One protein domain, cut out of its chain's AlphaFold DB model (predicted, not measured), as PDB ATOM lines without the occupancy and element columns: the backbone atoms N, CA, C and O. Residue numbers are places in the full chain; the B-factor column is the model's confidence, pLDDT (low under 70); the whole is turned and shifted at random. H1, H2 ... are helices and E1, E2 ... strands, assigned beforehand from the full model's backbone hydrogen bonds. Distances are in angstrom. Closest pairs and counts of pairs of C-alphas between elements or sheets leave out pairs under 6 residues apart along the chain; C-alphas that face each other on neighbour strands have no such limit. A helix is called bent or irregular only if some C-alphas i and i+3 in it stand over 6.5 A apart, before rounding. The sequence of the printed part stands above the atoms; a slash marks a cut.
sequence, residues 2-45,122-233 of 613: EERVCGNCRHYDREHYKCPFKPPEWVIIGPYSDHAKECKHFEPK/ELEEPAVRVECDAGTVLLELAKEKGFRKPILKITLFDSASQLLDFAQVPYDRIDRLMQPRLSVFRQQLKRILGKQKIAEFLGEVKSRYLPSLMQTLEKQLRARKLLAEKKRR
ATOM      1  N   GLU A   2       9.782  32.447  -0.085       28.02
ATOM      2  CA  GLU A   2      10.587  33.629  -0.401       28.02
ATOM      3  C   GLU A   2      11.643  33.842   0.692       28.02
ATOM      4  O   GLU A   2      11.304  33.943   1.874       28.02
ATOM      5  N   GLU A   3      12.925  33.898   0.312       34.44
ATOM      6  CA  GLU A   3      13.972  34.466   1.172       34.44
ATOM      7  C   GLU A   3      13.523  35.875   1.580       34.44
ATOM      8  O   GLU A   3      12.961  36.566   0.746       34.44
ATOM      9  N   ARG A   4      13.708  36.334   2.823       36.94
ATOM     10  CA  ARG A   4      13.307  37.698   3.224       36.94
ATOM     11  C   ARG A   4      14.504  38.502   3.722       36.94
ATOM     12  O   ARG A   4      15.327  37.980   4.471       36.94
ATOM     13  N   VAL A   5      14.595  39.771   3.328       39.75
ATOM     14  CA  VAL A   5      15.669  40.700   3.724       39.75
ATOM     15  C   VAL A   5      15.028  41.946   4.346       39.75
ATOM     16  O   VAL A   5      13.982  42.410   3.906       39.75
ATOM     17  N   CYS A   6      15.618  42.493   5.411       41.41
ATOM     18  CA  CYS A   6      15.100  43.698   6.070       41.41
ATOM     19  C   CYS A   6      15.325  44.931   5.172       41.41
ATOM     20  O   CYS A   6      16.459  45.400   5.055       41.41
ATOM     21  N   GLY A   7      14.254  45.413   4.530       39.28
ATOM     22  CA  GLY A   7      14.316  46.387   3.433       39.28
ATOM     23  C   GLY A   7      14.098  47.859   3.803       39.28
ATOM     24  O   GLY A   7      14.658  48.714   3.132       39.28
ATOM     25  N   ASN A   8      13.345  48.208   4.858       41.78
ATOM     26  CA  ASN A   8      12.957  49.620   5.076       41.78
ATOM     27  C   ASN A   8      12.519  49.964   6.518       41.78
ATOM     28  O   ASN A   8      11.409  50.432   6.770       41.78
ATOM     29  N   CYS A   9      13.377  49.753   7.518       36.00
ATOM     30  CA  CYS A   9      13.011  50.051   8.907       36.00
ATOM     31  C   CYS A   9      13.290  51.522   9.304       36.00
ATOM     32  O   CYS A   9      14.444  51.940   9.378       36.00
ATOM     33  N   ARG A  10      12.232  52.282   9.644       32.91
ATOM     34  CA  ARG A  10      12.277  53.648  10.227       32.91
ATOM     35  C   ARG A  10      12.539  53.691  11.750       32.91
ATOM     36  O   ARG A  10      12.383  54.747  12.356       32.91
ATOM     37  N   HIS A  11      12.967  52.599  12.391       39.09
ATOM     38  CA  HIS A  11      13.378  52.615  13.806       39.09
ATOM     39  C   HIS A  11      14.802  53.168  13.942       39.09
ATOM     40  O   HIS A  11      15.779  52.435  14.109       39.09
ATOM     41  N   TYR A  12      14.904  54.486  13.799       32.88
ATOM     42  CA  TYR A  12      16.120  55.257  14.002       32.88
ATOM     43  C   TYR A  12      16.088  55.849  15.415       32.88
ATOM     44  O   TYR A  12      15.434  56.865  15.648       32.88
ATOM     45  N   ASP A  13      16.773  55.204  16.360       36.56
ATOM     46  CA  ASP A  13      17.117  55.830  17.638       36.56
ATOM     47  C   ASP A  13      18.135  56.949  17.353       36.56
ATOM     48  O   ASP A  13      19.274  56.685  16.948       36.56
ATOM     49  N   ARG A  14      17.689  58.207  17.486       30.27
ATOM     50  CA  ARG A  14      18.479  59.405  17.163       30.27
ATOM     51  C   ARG A  14      19.683  59.595  18.088       30.27
ATOM     52  O   ARG A  14      20.608  60.293  17.683       30.27
ATOM     53  N   GLU A  15      19.703  58.970  19.264       32.62
ATOM     54  CA  GLU A  15      20.809  59.101  20.221       32.62
ATOM     55  C   GLU A  15      21.900  58.037  20.016       32.62
ATOM     56  O   GLU A  15      23.072  58.303  20.278       32.62
ATOM     57  N   HIS A  16      21.563  56.862  19.462       37.09
ATOM     58  CA  HIS A  16      22.479  55.708  19.399       37.09
ATOM     59  C   HIS A  16      22.818  55.195  17.986       37.09
ATOM     60  O   HIS A  16      23.569  54.222  17.858       37.09
ATOM     61  N   TYR A  17      22.302  55.819  16.917       32.00
ATOM     62  CA  TYR A  17      22.603  55.488  15.509       32.00
ATOM     63  C   TYR A  17      22.505  53.980  15.159       32.00
ATOM     64  O   TYR A  17      23.212  53.491  14.273       32.00
ATOM     65  N   LYS A  18      21.648  53.199  15.838       39.34
ATOM     66  CA  LYS A  18      21.445  51.763  15.566       39.34
ATOM     67  C   LYS A  18      20.000  51.323  15.802       39.34
ATOM     68  O   LYS A  18      19.371  51.723  16.771       39.34
ATOM     69  N   CYS A  19      19.517  50.425  14.942       37.03
ATOM     70  CA  CYS A  19      18.309  49.635  15.181       37.03
ATOM     71  C   CYS A  19      18.673  48.435  16.084       37.03
ATOM     72  O   CYS A  19      19.565  47.666  15.704       37.03
ATOM     73  N   PRO A  20      18.006  48.227  17.237       39.91
ATOM     74  CA  PRO A  20      18.315  47.137  18.174       39.91
ATOM     75  C   PRO A  20      18.056  45.728  17.607       39.91
ATOM     76  O   PRO A  20      18.476  44.739  18.203       39.91
ATOM     77  N   PHE A  21      17.425  45.630  16.432       42.91
ATOM     78  CA  PHE A  21      17.018  44.374  15.801       42.91
ATOM     79  C   PHE A  21      17.769  44.033  14.502       42.91
ATOM     80  O   PHE A  21      17.432  43.038  13.867       42.91
ATOM     81  N   LYS A  22      18.792  44.792  14.080       38.75
ATOM     82  CA  LYS A  22      19.546  44.463  12.853       38.75
ATOM     83  C   LYS A  22      20.536  43.309  13.123       38.75
ATOM     84  O   LYS A  22      21.449  43.502  13.930       38.75
ATOM     85  N   PRO A  23      20.403  42.121  12.494       38.69
ATOM     86  CA  PRO A  23      21.399  41.062  12.643       38.69
ATOM     87  C   PRO A  23      22.742  41.506  12.034       38.69
ATOM     88  O   PRO A  23      22.757  42.309  11.096       38.69
ATOM     89  N   PRO A  24      23.886  41.017  12.543       42.66
ATOM     90  CA  PRO A  24      25.166  41.254  11.891       42.66
ATOM     91  C   PRO A  24      25.205  40.578  10.509       42.66
ATOM     92  O   PRO A  24      24.598  39.528  10.317       42.66
ATOM     93  N   GLU A  25      25.959  41.162   9.570       40.03
ATOM     94  CA  GLU A  25      25.987  40.831   8.125       40.03
ATOM     95  C   GLU A  25      26.295  39.362   7.769       40.03
ATOM     96  O   GLU A  25      26.136  38.956   6.626       40.03
ATOM     97  N   TRP A  26      26.738  38.550   8.730       43.66
ATOM     98  CA  TRP A  26      27.170  37.166   8.529       43.66
ATOM     99  C   TRP A  26      26.127  36.117   8.945       43.66
ATOM    100  O   TRP A  26      26.485  34.954   9.125       43.66
ATOM    101  N   VAL A  27      24.868  36.512   9.188       40.06
ATOM    102  CA  VAL A  27      23.827  35.599   9.694       40.06
ATOM    103  C   VAL A  27      22.522  35.801   8.946       40.06
ATOM    104  O   VAL A  27      21.865  36.829   9.102       40.06
ATOM    105  N   ILE A  28      22.128  34.775   8.203       47.81
ATOM    106  CA  ILE A  28      20.813  34.662   7.576       47.81
ATOM    107  C   ILE A  28      19.938  33.806   8.497       47.81
ATOM    108  O   ILE A  28      20.376  32.755   8.971       47.81
ATOM    109  N   ILE A  29      18.735  34.294   8.806       48.59
ATOM    110  CA  ILE A  29      17.795  33.664   9.741       48.59
ATOM    111  C   ILE A  29      16.598  33.132   8.946       48.59
ATOM    112  O   ILE A  29      16.108  33.819   8.050       48.59
ATOM    113  N   GLY A  30      16.135  31.924   9.270       44.81
ATOM    114  CA  GLY A  30      14.963  31.320   8.647       44.81
ATOM    115  C   GLY A  30      13.636  32.042   8.948       44.81
ATOM    116  O   GLY A  30      13.546  32.870   9.866       44.81
ATOM    117  N   PRO A  31      12.576  31.724   8.181       44.00
ATOM    118  CA  PRO A  31      11.300  32.450   8.176       44.00
ATOM    119  C   PRO A  31      10.495  32.358   9.483       44.00
ATOM    120  O   PRO A  31       9.535  33.106   9.654       44.00
ATOM    121  N   TYR A  32      10.872  31.476  10.414       48.38
ATOM    122  CA  TYR A  32      10.102  31.199  11.633       48.38
ATOM    123  C   TYR A  32      10.709  31.760  12.922       48.38
ATOM    124  O   TYR A  32      10.117  31.568  13.988       48.38
ATOM    125  N   SER A  33      11.842  32.466  12.847       51.78
ATOM    126  CA  SER A  33      12.437  33.114  14.024       51.78
ATOM    127  C   SER A  33      11.510  34.168  14.640       51.78
ATOM    128  O   SER A  33      10.794  34.867  13.921       51.78
ATOM    129  N   ASP A  34      11.567  34.332  15.966       42.28
ATOM    130  CA  ASP A  34      10.814  35.376  16.687       42.28
ATOM    131  C   ASP A  34      11.127  36.775  16.113       42.28
ATOM    132  O   ASP A  34      10.247  37.618  15.951       42.28
ATOM    133  N   HIS A  35      12.365  36.959  15.641       45.38
ATOM    134  CA  HIS A  35      12.870  38.154  14.955       45.38
ATOM    135  C   HIS A  35      12.131  38.496  13.647       45.38
ATOM    136  O   HIS A  35      11.971  39.672  13.322       45.38
ATOM    137  N   ALA A  36      11.692  37.484  12.887       47.38
ATOM    138  CA  ALA A  36      10.933  37.649  11.643       47.38
ATOM    139  C   ALA A  36       9.426  37.846  11.898       47.38
ATOM    140  O   ALA A  36       8.750  38.484  11.091       47.38
ATOM    141  N   LYS A  37       8.905  37.330  13.021       45.69
ATOM    142  CA  LYS A  37       7.491  37.452  13.411       45.69
ATOM    143  C   LYS A  37       7.143  38.823  13.994       45.69
ATOM    144  O   LYS A  37       6.030  39.298  13.786       45.69
ATOM    145  N   GLU A  38       8.076  39.471  14.692       43.31
ATOM    146  CA  GLU A  38       7.818  40.729  15.415       43.31
ATOM    147  C   GLU A  38       8.171  42.008  14.625       43.31
ATOM    148  O   GLU A  38       7.816  43.116  15.031       43.31
ATOM    149  N   CYS A  39       8.840  41.899  13.469       43.09
ATOM    150  CA  CYS A  39       9.278  43.056  12.685       43.09
ATOM    151  C   CYS A  39       8.364  43.329  11.476       43.09
ATOM    152  O   CYS A  39       8.409  42.616  10.476       43.09
ATOM    153  N   LYS A  40       7.607  44.437  11.506       42.28
ATOM    154  CA  LYS A  40       6.692  44.869  10.421       42.28
ATOM    155  C   LYS A  40       7.370  45.257   9.081       42.28
ATOM    156  O   LYS A  40       6.673  45.689   8.173       42.28
ATOM    157  N   HIS A  41       8.699  45.146   8.952       43.78
ATOM    158  CA  HIS A  41       9.496  45.650   7.811       43.78
ATOM    159  C   HIS A  41      10.362  44.583   7.107       43.78
ATOM    160  O   HIS A  41      11.321  44.922   6.409       43.78
ATOM    161  N   PHE A  42      10.076  43.294   7.315       45.22
ATOM    162  CA  PHE A  42      10.708  42.208   6.559       45.22
ATOM    163  C   PHE A  42       9.986  42.017   5.219       45.22
ATOM    164  O   PHE A  42       8.845  41.558   5.201       45.22
ATOM    165  N   GLU A  43      10.657  42.334   4.113       41.59
ATOM    166  CA  GLU A  43      10.136  42.125   2.758       41.59
ATOM    167  C   GLU A  43      10.749  40.859   2.138       41.59
ATOM    168  O   GLU A  43      11.897  40.508   2.447       41.59
ATOM    169  N   PRO A  44       9.998  40.126   1.297       41.06
ATOM    170  CA  PRO A  44      10.561  39.064   0.481       41.06
ATOM    171  C   PRO A  44      11.628  39.612  -0.468       41.06
ATOM    172  O   PRO A  44      11.521  40.700  -1.022       41.06
ATOM    173  N   LYS A  45      12.700  38.847  -0.615       37.22
ATOM    174  CA  LYS A  45      13.789  39.059  -1.552       37.22
ATOM    175  C   LYS A  45      13.215  38.756  -2.926       37.22
ATOM    176  O   LYS A  45      12.929  37.600  -3.236       37.22
ATOM    177  N   GLU A 122      29.352  15.295 -11.173       62.59
ATOM    178  CA  GLU A 122      29.766  14.072 -10.466       62.59
ATOM    179  C   GLU A 122      30.436  14.332  -9.105       62.59
ATOM    180  O   GLU A 122      30.749  13.396  -8.368       62.59
ATOM    181  N   LEU A 123      30.697  15.595  -8.751       70.56
ATOM    182  CA  LEU A 123      31.318  15.927  -7.469       70.56
ATOM    183  C   LEU A 123      30.273  15.933  -6.357       70.56
ATOM    184  O   LEU A 123      29.374  16.771  -6.355       70.56
ATOM    185  N   GLU A 124      30.474  15.064  -5.366       77.06
ATOM    186  CA  GLU A 124      29.685  15.047  -4.135       77.06
ATOM    187  C   GLU A 124      29.581  16.449  -3.519       77.06
ATOM    188  O   GLU A 124      30.579  17.164  -3.337       77.06
ATOM    189  N   GLU A 125      28.357  16.847  -3.178       83.12
ATOM    190  CA  GLU A 125      28.138  18.068  -2.423       83.12
ATOM    191  C   GLU A 125      28.681  17.894  -0.997       83.12
ATOM    192  O   GLU A 125      28.539  16.823  -0.404       83.12
ATOM    193  N   PRO A 126      29.306  18.930  -0.410       88.19
ATOM    194  CA  PRO A 126      29.735  18.914   0.983       88.19
ATOM    195  C   PRO A 126      28.506  19.036   1.896       88.19
ATOM    196  O   PRO A 126      28.297  20.061   2.550       88.19
ATOM    197  N   ALA A 127      27.685  17.990   1.909       90.31
ATOM    198  CA  ALA A 127      26.437  17.901   2.636       90.31
ATOM    199  C   ALA A 127      26.285  16.517   3.283       90.31
ATOM    200  O   ALA A 127      26.596  15.495   2.676       90.31
ATOM    201  N   VAL A 128      25.804  16.474   4.525       92.44
ATOM    202  CA  VAL A 128      25.540  15.228   5.261       92.44
ATOM    203  C   VAL A 128      24.171  15.321   5.921       92.44
ATOM    204  O   VAL A 128      23.883  16.294   6.618       92.44
ATOM    205  N   ARG A 129      23.329  14.302   5.719       91.12
ATOM    206  CA  ARG A 129      22.078  14.123   6.465       91.12
ATOM    207  C   ARG A 129      22.340  13.280   7.707       91.12
ATOM    208  O   ARG A 129      22.967  12.230   7.619       91.12
ATOM    209  N   VAL A 130      21.856  13.753   8.847       91.06
ATOM    210  CA  VAL A 130      21.931  13.084  10.144       91.06
ATOM    211  C   VAL A 130      20.508  12.775  10.586       91.06
ATOM    212  O   VAL A 130      19.708  13.690  10.781       91.06
ATOM    213  N   GLU A 131      20.185  11.492  10.707       89.75
ATOM    214  CA  GLU A 131      18.896  11.038  11.231       89.75
ATOM    215  C   GLU A 131      18.850  11.235  12.751       89.75
ATOM    216  O   GLU A 131      19.835  11.007  13.454       89.75
ATOM    217  N   CYS A 132      17.716  11.711  13.256       87.44
ATOM    218  CA  CYS A 132      17.483  11.999  14.669       87.44
ATOM    219  C   CYS A 132      16.127  11.425  15.108       87.44
ATOM    220  O   CYS A 132      15.297  11.077  14.270       87.44
ATOM    221  N   ASP A 133      15.876  11.378  16.420       85.12
ATOM    222  CA  ASP A 133      14.687  10.752  17.027       85.12
ATOM    223  C   ASP A 133      13.347  11.157  16.379       85.12
ATOM    224  O   ASP A 133      12.455  10.323  16.229       85.12
ATOM    225  N   ALA A 134      13.179  12.436  16.026       84.44
ATOM    226  CA  ALA A 134      11.909  12.980  15.529       84.44
ATOM    227  C   ALA A 134      12.039  13.761  14.207       84.44
ATOM    228  O   ALA A 134      11.174  14.578  13.881       84.44
ATOM    229  N   GLY A 135      13.119  13.550  13.452       89.50
ATOM    230  CA  GLY A 135      13.357  14.259  12.195       89.50
ATOM    231  C   GLY A 135      14.768  14.070  11.650       89.50
ATOM    232  O   GLY A 135      15.510  13.199  12.091       89.50
ATOM    233  N   THR A 136      15.152  14.903  10.685       90.94
ATOM    234  CA  THR A 136      16.475  14.845  10.041       90.94
ATOM    235  C   THR A 136      17.155  16.206  10.088       90.94
ATOM    236  O   THR A 136      16.519  17.240   9.884       90.94
ATOM    237  N   VAL A 137      18.468  16.222  10.310       91.94
ATOM    238  CA  VAL A 137      19.296  17.428  10.224       91.94
ATOM    239  C   VAL A 137      20.215  17.330   9.011       91.94
ATOM    240  O   VAL A 137      21.000  16.396   8.894       91.94
ATOM    241  N   LEU A 138      20.149  18.304   8.107       93.06
ATOM    242  CA  LEU A 138      21.070  18.438   6.981       93.06
ATOM    243  C   LEU A 138      22.159  19.455   7.329       93.06
ATOM    244  O   LEU A 138      21.872  20.606   7.660       93.06
ATOM    245  N   LEU A 139      23.412  19.025   7.231       92.38
ATOM    246  CA  LEU A 139      24.602  19.837   7.446       92.38
ATOM    247  C   LEU A 139      25.249  20.118   6.094       92.38
ATOM    248  O   LEU A 139      25.748  19.190   5.472       92.38
ATOM    249  N   GLU A 140      25.273  21.372   5.655       92.38
ATOM    250  CA  GLU A 140      25.870  21.791   4.380       92.38
ATOM    251  C   GLU A 140      27.045  22.733   4.656       92.38
ATOM    252  O   GLU A 140      26.912  23.701   5.410       92.38
ATOM    253  N   LEU A 141      28.206  22.482   4.052       91.06
ATOM    254  CA  LEU A 141      29.400  23.300   4.247       91.06
ATOM    255  C   LEU A 141      29.793  24.001   2.948       91.06
ATOM    256  O   LEU A 141      30.309  23.381   2.024       91.06
ATOM    257  N   ALA A 142      29.636  25.320   2.891       86.25
ATOM    258  CA  ALA A 142      29.915  26.093   1.685       86.25
ATOM    259  C   ALA A 142      30.983  27.163   1.921       86.25
ATOM    260  O   ALA A 142      31.060  27.794   2.976       86.25
ATOM    261  N   LYS A 143      31.815  27.418   0.904       82.00
ATOM    262  CA  LYS A 143      32.699  28.588   0.885       82.00
ATOM    263  C   LYS A 143      32.060  29.718   0.089       82.00
ATOM    264  O   LYS A 143      32.190  29.779  -1.133       82.00
ATOM    265  N   GLU A 144      31.398  30.620   0.799       72.12
ATOM    266  CA  GLU A 144      30.763  31.793   0.204       72.12
ATOM    267  C   GLU A 144      31.778  32.890  -0.161       72.12
ATOM    268  O   GLU A 144      32.822  33.069   0.480       72.12
ATOM    269  N   LYS A 145      31.479  33.644  -1.227       53.00
ATOM    270  CA  LYS A 145      32.303  34.783  -1.655       53.00
ATOM    271  C   LYS A 145      32.261  35.865  -0.573       53.00
ATOM    272  O   LYS A 145      31.192  36.277  -0.156       53.00
ATOM    273  N   GLY A 146      33.431  36.342  -0.152       49.69
ATOM    274  CA  GLY A 146      33.541  37.339   0.919       49.69
ATOM    275  C   GLY A 146      33.727  36.747   2.321       49.69
ATOM    276  O   GLY A 146      33.980  37.492   3.258       49.69
ATOM    277  N   PHE A 147      33.725  35.422   2.488       54.53
ATOM    278  CA  PHE A 147      34.032  34.798   3.775       54.53
ATOM    279  C   PHE A 147      35.373  34.058   3.732       54.53
ATOM    280  O   PHE A 147      35.661  33.260   2.836       54.53
ATOM    281  N   ARG A 148      36.245  34.331   4.716       57.44
ATOM    282  CA  ARG A 148      37.556  33.662   4.826       57.44
ATOM    283  C   ARG A 148      37.394  32.174   5.144       57.44
ATOM    284  O   ARG A 148      38.146  31.344   4.618       57.44
ATOM    285  N   LYS A 149      36.424  31.860   6.002       75.69
ATOM    286  CA  LYS A 149      36.122  30.520   6.505       75.69
ATOM    287  C   LYS A 149      34.828  29.994   5.871       75.69
ATOM    288  O   LYS A 149      33.938  30.804   5.624       75.69
ATOM    289  N   PRO A 150      34.731  28.682   5.601       83.69
ATOM    290  CA  PRO A 150      33.473  28.058   5.212       83.69
ATOM    291  C   PRO A 150      32.350  28.330   6.219       83.69
ATOM    292  O   PRO A 150      32.584  28.416   7.429       83.69
ATOM    293  N   ILE A 151      31.135  28.459   5.708       86.62
ATOM    294  CA  ILE A 151      29.915  28.590   6.493       86.62
ATOM    295  C   ILE A 151      29.265  27.213   6.550       86.62
ATOM    296  O   ILE A 151      29.106  26.552   5.525       86.62
ATOM    297  N   LEU A 152      28.928  26.789   7.763       89.56
ATOM    298  CA  LEU A 152      28.106  25.621   8.019       89.56
ATOM    299  C   LEU A 152      26.651  26.077   8.095       89.56
ATOM    300  O   LEU A 152      26.277  26.852   8.980       89.56
ATOM    301  N   LYS A 153      25.839  25.585   7.168       91.06
ATOM    302  CA  LYS A 153      24.390  25.710   7.187       91.06
ATOM    303  C   LYS A 153      23.803  24.436   7.784       91.06
ATOM    304  O   LYS A 153      24.172  23.332   7.398       91.06
ATOM    305  N   ILE A 154      22.920  24.605   8.755       91.62
ATOM    306  CA  ILE A 154      22.234  23.526   9.456       91.62
ATOM    307  C   ILE A 154      20.753  23.697   9.176       91.62
ATOM    308  O   ILE A 154      20.162  24.692   9.593       91.62
ATOM    309  N   THR A 155      20.177  22.738   8.470       91.62
ATOM    310  CA  THR A 155      18.786  22.760   8.025       91.62
ATOM    311  C   THR A 155      18.031  21.633   8.721       91.62
ATOM    312  O   THR A 155      18.501  20.497   8.765       91.62
ATOM    313  N   LEU A 156      16.884  21.953   9.306       91.69
ATOM    314  CA  LEU A 156      16.081  21.054  10.125       91.69
ATOM    315  C   LEU A 156      14.862  20.578   9.344       91.69
ATOM    316  O   LEU A 156      14.129  21.403   8.802       91.69
ATOM    317  N   PHE A 157      14.617  19.274   9.347       89.94
ATOM    318  CA  PHE A 157      13.449  18.649   8.735       89.94
ATOM    319  C   PHE A 157      12.693  17.806   9.760       89.94
ATOM    320  O   PHE A 157      13.307  17.194  10.638       89.94
ATOM    321  N   ASP A 158      11.370  17.759   9.647       88.56
ATOM    322  CA  ASP A 158      10.543  16.849  10.441       88.56
ATOM    323  C   ASP A 158      10.569  15.405   9.898       88.56
ATOM    324  O   ASP A 158      11.247  15.090   8.916       88.56
ATOM    325  N   SER A 159       9.821  14.507  10.542       85.69
ATOM    326  CA  SER A 159       9.676  13.108  10.121       85.69
ATOM    327  C   SER A 159       9.002  12.929   8.753       85.69
ATOM    328  O   SER A 159       9.146  11.878   8.139       85.69
ATOM    329  N   ALA A 160       8.276  13.939   8.262       85.25
ATOM    330  CA  ALA A 160       7.675  13.962   6.929       85.25
ATOM    331  C   ALA A 160       8.593  14.635   5.885       85.25
ATOM    332  O   ALA A 160       8.159  14.904   4.765       85.25
ATOM    333  N   SER A 161       9.862  14.896   6.231       83.62
ATOM    334  CA  SER A 161      10.837  15.621   5.404       83.62
ATOM    335  C   SER A 161      10.422  17.054   5.039       83.62
ATOM    336  O   SER A 161      10.930  17.617   4.065       83.62
ATOM    337  N   GLN A 162       9.534  17.682   5.813       85.81
ATOM    338  CA  GLN A 162       9.204  19.096   5.654       85.81
ATOM    339  C   GLN A 162      10.225  19.975   6.375       85.81
ATOM    340  O   GLN A 162      10.645  19.689   7.496       85.81
ATOM    341  N   LEU A 163      10.631  21.063   5.715       86.81
ATOM    342  CA  LEU A 163      11.571  22.041   6.258       86.81
ATOM    343  C   LEU A 163      10.961  22.753   7.475       86.81
ATOM    344  O   LEU A 163       9.956  23.449   7.343       86.81
ATOM    345  N   LEU A 164      11.612  22.638   8.631       86.00
ATOM    346  CA  LEU A 164      11.223  23.335   9.856       86.00
ATOM    347  C   LEU A 164      11.922  24.688   9.995       86.00
ATOM    348  O   LEU A 164      11.263  25.701  10.206       86.00
ATOM    349  N   ASP A 165      13.254  24.714   9.917       86.88
ATOM    350  CA  ASP A 165      14.055  25.935  10.075       86.88
ATOM    351  C   ASP A 165      15.493  25.723   9.569       86.88
ATOM    352  O   ASP A 165      15.915  24.591   9.326       86.88
ATOM    353  N   PHE A 166      16.279  26.794   9.439       87.44
ATOM    354  CA  PHE A 166      17.712  26.698   9.156       87.44
ATOM    355  C   PHE A 166      18.528  27.782   9.871       87.44
ATOM    356  O   PHE A 166      18.042  28.875  10.163       87.44
ATOM    357  N   ALA A 167      19.807  27.496  10.113       83.94
ATOM    358  CA  ALA A 167      20.764  28.447  10.665       83.94
ATOM    359  C   ALA A 167      22.117  28.351   9.953       83.94
ATOM    360  O   ALA A 167      22.576  27.264   9.613       83.94
ATOM    361  N   GLN A 168      22.781  29.492   9.768       83.38
ATOM    362  CA  GLN A 168      24.127  29.578   9.200       83.38
ATOM    363  C   GLN A 168      25.120  30.115  10.231       83.38
ATOM    364  O   GLN A 168      24.897  31.160  10.849       83.38
ATOM    365  N   VAL A 169      26.237  29.411  10.410       82.38
ATOM    366  CA  VAL A 169      27.321  29.801  11.321       82.38
ATOM    367  C   VAL A 169      28.688  29.496  10.705       82.38
ATOM    368  O   VAL A 169      28.810  28.562   9.915       82.38
ATOM    369  N   PRO A 170      29.761  30.227  11.057       81.12
ATOM    370  CA  PRO A 170      31.111  29.822  10.676       81.12
ATOM    371  C   PRO A 170      31.420  28.418  11.212       81.12
ATOM    372  O   PRO A 170      31.145  28.137  12.382       81.12
ATOM    373  N   TYR A 171      32.012  27.553  10.384       83.38
ATOM    374  CA  TYR A 171      32.232  26.139  10.727       83.38
ATOM    375  C   TYR A 171      33.058  25.932  12.010       83.38
ATOM    376  O   TYR A 171      32.855  24.978  12.751       83.38
ATOM    377  N   ASP A 172      33.971  26.852  12.320       80.56
ATOM    378  CA  ASP A 172      34.833  26.818  13.503       80.56
ATOM    379  C   ASP A 172      34.181  27.444  14.748       80.56
ATOM    380  O   ASP A 172      34.726  27.381  15.849       80.56
ATOM    381  N   ARG A 173      33.007  28.062  14.585       83.19
ATOM    382  CA  ARG A 173      32.258  28.776  15.629       83.19
ATOM    383  C   ARG A 173      30.825  28.270  15.735       83.19
ATOM    384  O   ARG A 173      29.896  29.051  15.922       83.19
ATOM    385  N   ILE A 174      30.655  26.949  15.681       83.81
ATOM    386  CA  ILE A 174      29.363  26.273  15.890       83.81
ATOM    387  C   ILE A 174      28.740  26.639  17.252       83.81
ATOM    388  O   ILE A 174      27.520  26.648  17.394       83.81
ATOM    389  N   ASP A 175      29.553  27.043  18.241       79.31
ATOM    390  CA  ASP A 175      29.067  27.562  19.528       79.31
ATOM    391  C   ASP A 175      28.126  28.770  19.375       79.31
ATOM    392  O   ASP A 175      27.289  29.014  20.244       79.31
ATOM    393  N   ARG A 176      28.200  29.500  18.252       80.50
ATOM    394  CA  ARG A 176      27.306  30.625  17.946       80.50
ATOM    395  C   ARG A 176      25.839  30.226  17.793       80.50
ATOM    396  O   ARG A 176      24.987  31.096  17.942       80.50
ATOM    397  N   LEU A 177      25.523  28.945  17.602       82.75
ATOM    398  CA  LEU A 177      24.138  28.457  17.656       82.75
ATOM    399  C   LEU A 177      23.489  28.689  19.027       82.75
ATOM    400  O   LEU A 177      22.272  28.789  19.120       82.75
ATOM    401  N   MET A 178      24.289  28.826  20.090       80.56
ATOM    402  CA  MET A 178      23.803  29.067  21.452       80.56
ATOM    403  C   MET A 178      23.411  30.524  21.727       80.56
ATOM    404  O   MET A 178      22.989  30.843  22.840       80.56
ATOM    405  N   GLN A 179      23.530  31.415  20.742       77.25
ATOM    406  CA  GLN A 179      23.166  32.819  20.907       77.25
ATOM    407  C   GLN A 179      21.656  32.992  21.153       77.25
ATOM    408  O   GLN A 179      20.856  32.275  20.545       77.25
ATOM    409  N   PRO A 180      21.239  33.966  21.989       71.38
ATOM    410  CA  PRO A 180      19.833  34.178  22.346       71.38
ATOM    411  C   PRO A 180      18.886  34.257  21.144       71.38
ATOM    412  O   PRO A 180      17.864  33.589  21.146       71.38
ATOM    413  N   ARG A 181      19.283  34.960  20.077       71.56
ATOM    414  CA  ARG A 181      18.506  35.139  18.835       71.56
ATOM    415  C   ARG A 181      18.197  33.859  18.044       71.56
ATOM    416  O   ARG A 181      17.336  33.877  17.178       71.56
ATOM    417  N   LEU A 182      18.910  32.764  18.311       79.38
ATOM    418  CA  LEU A 182      18.642  31.438  17.737       79.38
ATOM    419  C   LEU A 182      17.862  30.559  18.734       79.38
ATOM    420  O   LEU A 182      17.973  29.336  18.718       79.38
ATOM    421  N   SER A 183      17.113  31.166  19.663       78.19
ATOM    422  CA  SER A 183      16.237  30.478  20.625       78.19
ATOM    423  C   SER A 183      15.236  29.561  19.925       78.19
ATOM    424  O   SER A 183      15.179  28.381  20.263       78.19
ATOM    425  N   VAL A 184      14.515  30.073  18.924       82.06
ATOM    426  CA  VAL A 184      13.500  29.318  18.168       82.06
ATOM    427  C   VAL A 184      14.119  28.136  17.437       82.06
ATOM    428  O   VAL A 184      13.687  27.001  17.623       82.06
ATOM    429  N   PHE A 185      15.192  28.387  16.684       87.56
ATOM    430  CA  PHE A 185      15.936  27.342  15.987       87.56
ATOM    431  C   PHE A 185      16.387  26.239  16.957       87.56
ATOM    432  O   PHE A 185      16.220  25.054  16.686       87.56
ATOM    433  N   ARG A 186      16.903  26.609  18.140       89.75
ATOM    434  CA  ARG A 186      17.306  25.644  19.176       89.75
ATOM    435  C   ARG A 186      16.135  24.867  19.769       89.75
ATOM    436  O   ARG A 186      16.322  23.702  20.106       89.75
ATOM    437  N   GLN A 187      14.962  25.477  19.920       87.44
ATOM    438  CA  GLN A 187      13.761  24.767  20.370       87.44
ATOM    439  C   GLN A 187      13.343  23.704  19.347       87.44
ATOM    440  O   GLN A 187      13.096  22.563  19.736       87.44
ATOM    441  N   GLN A 188      13.346  24.043  18.054       88.25
ATOM    442  CA  GLN A 188      13.057  23.090  16.975       88.25
ATOM    443  C   GLN A 188      14.116  21.987  16.888       88.25
ATOM    444  O   GLN A 188      13.780  20.807  16.833       88.25
ATOM    445  N   LEU A 189      15.399  22.346  16.981       89.38
ATOM    446  CA  LEU A 189      16.494  21.378  17.018       89.38
ATOM    447  C   LEU A 189      16.352  20.422  18.209       89.38
ATOM    448  O   LEU A 189      16.485  19.217  18.038       89.38
ATOM    449  N   LYS A 190      16.025  20.922  19.408       90.06
ATOM    450  CA  LYS A 190      15.791  20.075  20.590       90.06
ATOM    451  C   LYS A 190      14.622  19.110  20.382       90.06
ATOM    452  O   LYS A 190      14.689  17.981  20.850       90.06
ATOM    453  N   ARG A 191      13.566  19.546  19.687       87.94
ATOM    454  CA  ARG A 191      12.424  18.692  19.347       87.94
ATOM    455  C   ARG A 191      12.839  17.544  18.425       87.94
ATOM    456  O   ARG A 191      12.422  16.422  18.675       87.94
ATOM    457  N   ILE A 192      13.676  17.816  17.420       89.19
ATOM    458  CA  ILE A 192      14.200  16.801  16.488       89.19
ATOM    459  C   ILE A 192      15.172  15.835  17.174       89.19
ATOM    460  O   ILE A 192      15.086  14.630  16.958       89.19
ATOM    461  N   LEU A 193      16.079  16.355  18.009       88.12
ATOM    462  CA  LEU A 193      17.090  15.567  18.728       88.12
ATOM    463  C   LEU A 193      16.506  14.669  19.832       88.12
ATOM    464  O   LEU A 193      17.212  13.802  20.340       88.12
ATOM    465  N   GLY A 194      15.253  14.901  20.243       87.19
ATOM    466  CA  GLY A 194      14.564  14.098  21.249       87.19
ATOM    467  C   GLY A 194      15.290  14.091  22.595       87.19
ATOM    468  O   GLY A 194      15.272  15.083  23.333       87.19
ATOM    469  N   LYS A 195      15.900  12.952  22.942       84.31
ATOM    470  CA  LYS A 195      16.608  12.775  24.225       84.31
ATOM    471  C   LYS A 195      18.029  13.348  24.227       84.31
ATOM    472  O   LYS A 195      18.560  13.616  25.306       84.31
ATOM    473  N   GLN A 196      18.644  13.542  23.059       86.88
ATOM    474  CA  GLN A 196      20.026  14.010  22.950       86.88
ATOM    475  C   GLN A 196      20.138  15.502  23.298       86.88
ATOM    476  O   GLN A 196      19.341  16.337  22.857       86.88
ATOM    477  N   LYS A 197      21.154  15.883  24.083       88.44
ATOM    478  CA  LYS A 197      21.392  17.305  24.370       88.44
ATOM    479  C   LYS A 197      21.994  17.991  23.148       88.44
ATOM    480  O   LYS A 197      22.899  17.465  22.507       88.44
ATOM    481  N   ILE A 198      21.602  19.247  22.909       86.69
ATOM    482  CA  ILE A 198      22.177  20.070  21.829       86.69
ATOM    483  C   ILE A 198      23.711  20.112  21.928       86.69
ATOM    484  O   ILE A 198      24.388  19.972  20.921       86.69
ATOM    485  N   ALA A 199      24.280  20.265  23.128       86.12
ATOM    486  CA  ALA A 199      25.734  20.321  23.301       86.12
ATOM    487  C   ALA A 199      26.454  19.033  22.858       86.12
ATOM    488  O   ALA A 199      27.535  19.118  22.278       86.12
ATOM    489  N   GLU A 200      25.845  17.867  23.094       87.81
ATOM    490  CA  GLU A 200      26.371  16.563  22.671       87.81
ATOM    491  C   GLU A 200      26.311  16.439  21.146       87.81
ATOM    492  O   GLU A 200      27.324  16.133  20.520       87.81
ATOM    493  N   PHE A 201      25.174  16.804  20.543       89.62
ATOM    494  CA  PHE A 201      25.018  16.850  19.088       89.62
ATOM    495  C   PHE A 201      26.041  17.785  18.426       89.62
ATOM    496  O   PHE A 201      26.716  17.405  17.474       89.62
ATOM    497  N   LEU A 202      26.239  19.001  18.954       88.19
ATOM    498  CA  LEU A 202      27.250  19.926  18.424       88.19
ATOM    499  C   LEU A 202      28.683  19.392  18.593       88.19
ATOM    500  O   LEU A 202      29.556  19.736  17.793       88.19
ATOM    501  N   GLY A 203      28.934  18.578  19.622       87.50
ATOM    502  CA  GLY A 203      30.181  17.837  19.789       87.50
ATOM    503  C   GLY A 203      30.386  16.818  18.668       87.50
ATOM    504  O   GLY A 203      31.438  16.825  18.033       87.50
ATOM    505  N   GLU A 204      29.355  16.029  18.363       89.38
ATOM    506  CA  GLU A 204      29.366  15.046  17.275       89.38
ATOM    507  C   GLU A 204      29.538  15.705  15.899       89.38
ATOM    508  O   GLU A 204      30.362  15.272  15.093       89.38
ATOM    509  N   VAL A 205      28.847  16.823  15.646       89.12
ATOM    510  CA  VAL A 205      29.043  17.635  14.433       89.12
ATOM    511  C   VAL A 205      30.499  18.048  14.271       89.12
ATOM    512  O   VAL A 205      31.041  17.949  13.170       89.12
ATOM    513  N   LYS A 206      31.156  18.463  15.357       88.25
ATOM    514  CA  LYS A 206      32.559  18.880  15.316       88.25
ATOM    515  C   LYS A 206      33.532  17.731  15.089       88.25
ATOM    516  O   LYS A 206      34.477  17.909  14.327       88.25
ATOM    517  N   SER A 207      33.348  16.600  15.763       88.75
ATOM    518  CA  SER A 207      34.313  15.497  15.727       88.75
ATOM    519  C   SER A 207      34.120  14.564  14.535       88.75
ATOM    520  O   SER A 207      35.102  14.036  14.022       88.75
ATOM    521  N   ARG A 208      32.874  14.353  14.099       90.06
ATOM    522  CA  ARG A 208      32.512  13.318  13.122       90.06
ATOM    523  C   ARG A 208      32.186  13.892  11.751       90.06
ATOM    524  O   ARG A 208      32.783  13.483  10.761       90.06
ATOM    525  N   TYR A 209      31.256  14.845  11.683       90.75
ATOM    526  CA  TYR A 209      30.712  15.308  10.400       90.75
ATOM    527  C   TYR A 209      31.562  16.410   9.757       90.75
ATOM    528  O   TYR A 209      31.824  16.363   8.556       90.75
ATOM    529  N   LEU A 210      32.058  17.372  10.544       89.12
ATOM    530  CA  LEU A 210      32.875  18.473  10.028       89.12
ATOM    531  C   LEU A 210      34.144  18.024   9.280       89.12
ATOM    532  O   LEU A 210      34.380  18.574   8.205       89.12
ATOM    533  N   PRO A 211      34.957  17.064   9.771       90.19
ATOM    534  CA  PRO A 211      36.148  16.622   9.041       90.19
ATOM    535  C   PRO A 211      35.819  16.064   7.652       90.19
ATOM    536  O   PRO A 211      36.477  16.421   6.677       90.19
ATOM    537  N   SER A 212      34.754  15.259   7.552       88.75
ATOM    538  CA  SER A 212      34.278  14.708   6.278       88.75
ATOM    539  C   SER A 212      33.792  15.814   5.338       88.75
ATOM    540  O   SER A 212      34.229  15.894   4.194       88.75
ATOM    541  N   LEU A 213      32.951  16.728   5.838       90.25
ATOM    542  CA  LEU A 213      32.447  17.872   5.072       90.25
ATOM    543  C   LEU A 213      33.582  18.775   4.568       90.25
ATOM    544  O   LEU A 213      33.552  19.239   3.428       90.25
ATOM    545  N   MET A 214      34.601  19.012   5.397       87.75
ATOM    546  CA  MET A 214      35.787  19.776   5.013       87.75
ATOM    547  C   MET A 214      36.577  19.076   3.910       87.75
ATOM    548  O   MET A 214      36.982  19.736   2.954       87.75
ATOM    549  N   GLN A 215      36.768  17.760   4.005       87.44
ATOM    550  CA  GLN A 215      37.464  16.989   2.979       87.44
ATOM    551  C   GLN A 215      36.725  17.047   1.634       87.44
ATOM    552  O   GLN A 215      37.356  17.295   0.603       87.44
ATOM    553  N   THR A 216      35.399  16.879   1.635       86.81
ATOM    554  CA  THR A 216      34.566  16.997   0.427       86.81
ATOM    555  C   THR A 216      34.618  18.412  -0.147       86.81
ATOM    556  O   THR A 216      34.884  18.583  -1.338       86.81
ATOM    557  N   LEU A 217      34.491  19.447   0.693       87.12
ATOM    558  CA  LEU A 217      34.599  20.842   0.257       87.12
ATOM    559  C   LEU A 217      35.981  21.148  -0.338       87.12
ATOM    560  O   LEU A 217      36.080  21.829  -1.359       87.12
ATOM    561  N   GLU A 218      37.064  20.652   0.260       85.69
ATOM    562  CA  GLU A 218      38.412  20.824  -0.284       85.69
ATOM    563  C   GLU A 218      38.576  20.152  -1.647       85.69
ATOM    564  O   GLU A 218      39.114  20.779  -2.563       85.69
ATOM    565  N   LYS A 219      38.091  18.914  -1.807       84.62
ATOM    566  CA  LYS A 219      38.079  18.215  -3.102       84.62
ATOM    567  C   LYS A 219      37.295  19.015  -4.142       84.62
ATOM    568  O   LYS A 219      37.820  19.283  -5.222       84.62
ATOM    569  N   GLN A 220      36.097  19.485  -3.793       84.69
ATOM    570  CA  GLN A 220      35.247  20.277  -4.680       84.69
ATOM    571  C   GLN A 220      35.913  21.605  -5.081       84.69
ATOM    572  O   GLN A 220      35.899  21.987  -6.252       84.69
ATOM    573  N   LEU A 221      36.543  22.315  -4.137       82.94
ATOM    574  CA  LEU A 221      37.274  23.557  -4.413       82.94
ATOM    575  C   LEU A 221      38.506  23.322  -5.300       82.94
ATOM    576  O   LEU A 221      38.767  24.130  -6.194       82.94
ATOM    577  N   ARG A 222      39.247  22.225  -5.082       80.50
ATOM    578  CA  ARG A 222      40.382  21.823  -5.933       80.50
ATOM    579  C   ARG A 222      39.915  21.496  -7.350       80.50
ATOM    580  O   ARG A 222      40.472  22.045  -8.297       80.50
ATOM    581  N   ALA A 223      38.861  20.697  -7.498       81.19
ATOM    582  CA  ALA A 223      38.298  20.343  -8.798       81.19
ATOM    583  C   ALA A 223      37.756  21.573  -9.545       81.19
ATOM    584  O   ALA A 223      38.086  21.782 -10.710       81.19
ATOM    585  N   ARG A 224      37.026  22.472  -8.865       81.00
ATOM    586  CA  ARG A 224      36.586  23.758  -9.440       81.00
ATOM    587  C   ARG A 224      37.760  24.611  -9.922       81.00
ATOM    588  O   ARG A 224      37.651  25.257 -10.963       81.00
ATOM    589  N   LYS A 225      38.871  24.633  -9.177       77.38
ATOM    590  CA  LYS A 225      40.087  25.359  -9.567       77.38
ATOM    591  C   LYS A 225      40.718  24.748 -10.822       77.38
ATOM    592  O   LYS A 225      40.954  25.488 -11.772       77.38
ATOM    593  N   LEU A 226      40.914  23.429 -10.840       79.94
ATOM    594  CA  LEU A 226      41.463  22.696 -11.985       79.94
ATOM    595  C   LEU A 226      40.594  22.868 -13.233       79.94
ATOM    596  O   LEU A 226      41.108  23.178 -14.300       79.94
ATOM    597  N   LEU A 227      39.269  22.771 -13.102       79.81
ATOM    598  CA  LEU A 227      38.353  22.989 -14.218       79.81
ATOM    599  C   LEU A 227      38.392  24.437 -14.718       79.81
ATOM    600  O   LEU A 227      38.354  24.678 -15.921       79.81
ATOM    601  N   ALA A 228      38.481  25.419 -13.818       75.25
ATOM    602  CA  ALA A 228      38.637  26.818 -14.208       75.25
ATOM    603  C   ALA A 228      39.982  27.084 -14.909       75.25
ATOM    604  O   ALA A 228      40.044  27.944 -15.788       75.25
ATOM    605  N   GLU A 229      41.046  26.372 -14.533       77.31
ATOM    606  CA  GLU A 229      42.349  26.399 -15.209       77.31
ATOM    607  C   GLU A 229      42.281  25.711 -16.580       77.31
ATOM    608  O   GLU A 229      42.706  26.318 -17.562       77.31
ATOM    609  N   LYS A 230      41.646  24.533 -16.683       81.19
ATOM    610  CA  LYS A 230      41.391  23.813 -17.944       81.19
ATOM    611  C   LYS A 230      40.596  24.678 -18.923       81.19
ATOM    612  O   LYS A 230      41.102  24.992 -19.994       81.19
ATOM    613  N   LYS A 231      39.430  25.192 -18.508       80.94
ATOM    614  CA  LYS A 231      38.599  26.110 -19.312       80.94
ATOM    615  C   LYS A 231      39.368  27.352 -19.750       80.94
ATOM    616  O   LYS A 231      39.154  27.865 -20.842       80.94
ATOM    617  N   ARG A 232      40.257  27.872 -18.898       78.88
ATOM    618  CA  ARG A 232      41.095  29.020 -19.255       78.88
ATOM    619  C   ARG A 232      42.132  28.643 -20.314       78.88
ATOM    620  O   ARG A 232      42.310  29.415 -21.248       78.88
ATOM    621  N   ARG A 233      42.789  27.487 -20.182       81.44
ATOM    622  CA  ARG A 233      43.764  26.977 -21.156       81.44
ATOM    623  C   ARG A 233      43.105  26.694 -22.504       81.44
ATOM    624  O   ARG A 233      43.612  27.161 -23.511       81.44
TER     625      ARG A 233
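This is residues 2 to 45 and 122 to 233 of the 613 residues of the protein "TrmB domain-containing protein" of Thermoprotei archaeon (UniProt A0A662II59). A twisted sheet of four strands, E3 to E6, has H2, H3 and the start of H4b packed over one face, and beyond its E6 edge lies a loosely built lobe, residues 2 to 45, with the short strands E1 and E2 side by side and the little helix H1. The long helix H4 bends: its arm H4a begins beside residues 186 to 190 of H3 and runs away from them about perpendicular to H3, while H4b packs on E4 and E3 with residues 210 to 221 and sticks out with residues 225 to 233. The printed part has 156 residues, with four named helices and six named strands in the order E1 H1 E2 E3 E4 E5 E6 H2 H3 H4, of mixed class. The larger sheet, in the order E3 E4 E5 E6, and the pair E1 and E2 are antiparallel. The whole is only just compact, close to loose, with a radius of gyration of the C-alphas of 18.0 A and spans of 54 by 48 by 26 A.

E1, residues 4 to 6, and E2, residues 42 to 44, are antiparallel neighbours at 141 degrees, with N 5 and O 43 2.9 A apart, within hydrogen-bond range. Between them in the chain, H1 is residues 34 to 37. E3, residues 127 to 132, E4, residues 135 to 142, E5, residues 151 to 158, and E6, residues 163 to 170, form a meander, each strand the antiparallel neighbour of the one before, in three hairpins. Within hydrogen-bond range are N 130 and O 137 at 2.8 A for E3 and E4, N 138 and O 155 at 2.8 A for E4 and E5, and N 154 and O 167 at 2.8 A for E5 and E6. H2, residues 171 to 178, is on this sheet at a height of 6.0 A, only just over E6, on which 3 of its C-alphas fall. H3, residues 180 to 193, is on the same face at a height of 9.3 A, over E5 and E6; the closest C-alphas of H3 and E6 are those of Asp 165 and Phe 185, 6.4 A apart. With residues 181 to 184 alone, H3 only just touches H1, with 3 pairs of C-alphas within 8 A, the closest those of Asp 34 and Val 184 at 6.8 A. H4, residues 198 to 233, was assigned as one helix by its hydrogen bonds but is bent, with C-alphas 207 and 210 6.6 A apart; its arms H4a, residues 198 to 207, and H4b, residues 210 to 233, stand at a steep tilt of 48 degrees. With residues 186 to 190 alone, H3 only just touches H4a, with 3 pairs of C-alphas within 8 A, the closest those of Lys 190 and Ile 198 at 6.5 A; they are about perpendicular at 83 degrees. H4b is on the same face as H2 and H3 at a height of 5.3 A; the closest C-alphas of H4b and E4 are those of Leu 141 and Leu 213, 6.3 A apart. In H4a and H4b every O i to N i+4 pair is within hydrogen-bond range; in H3 8 of 10 are, in H2 0 of 4, beside 3 of 5 O i to N i+3 pairs, and H1 is too short for an i+4 pair.

E1 begins at C-alpha 4, (13.307, 37.698, 3.224). E1, H1 and E2 measure 6.9, 5.1 and 6.8 A from first to last C-alpha. E3 begins at C-alpha 127, (26.437, 17.901, 2.636), and measures 16.1 A; E4, E5 and E6 measure 22.9, 23.0 and 21.5 A. H2 measures 14.0 A and H3 19.2 A; both are irregular, with C-alphas 172 and 175 8.4 A apart and C-alphas 181 and 184 7.7 A apart. H4a measures 14.3 A and H4b 34.1 A, ending at C-alpha 233, (43.764, 26.977, -21.156).

The two C-alphas farthest apart are those of Glu 15 and Arg 233, 57.2 A. Residues 46 to 121 are cut out, and C-alphas 45 and 122 are 31.0 A apart across the cut. The link from E1 to H1 is long, 27 residues, and within it residues 13 to 18 stand free. Mean pLDDT of the printed part is 71.7; residues 2 to 45, 122 and 145 to 148 are under 70.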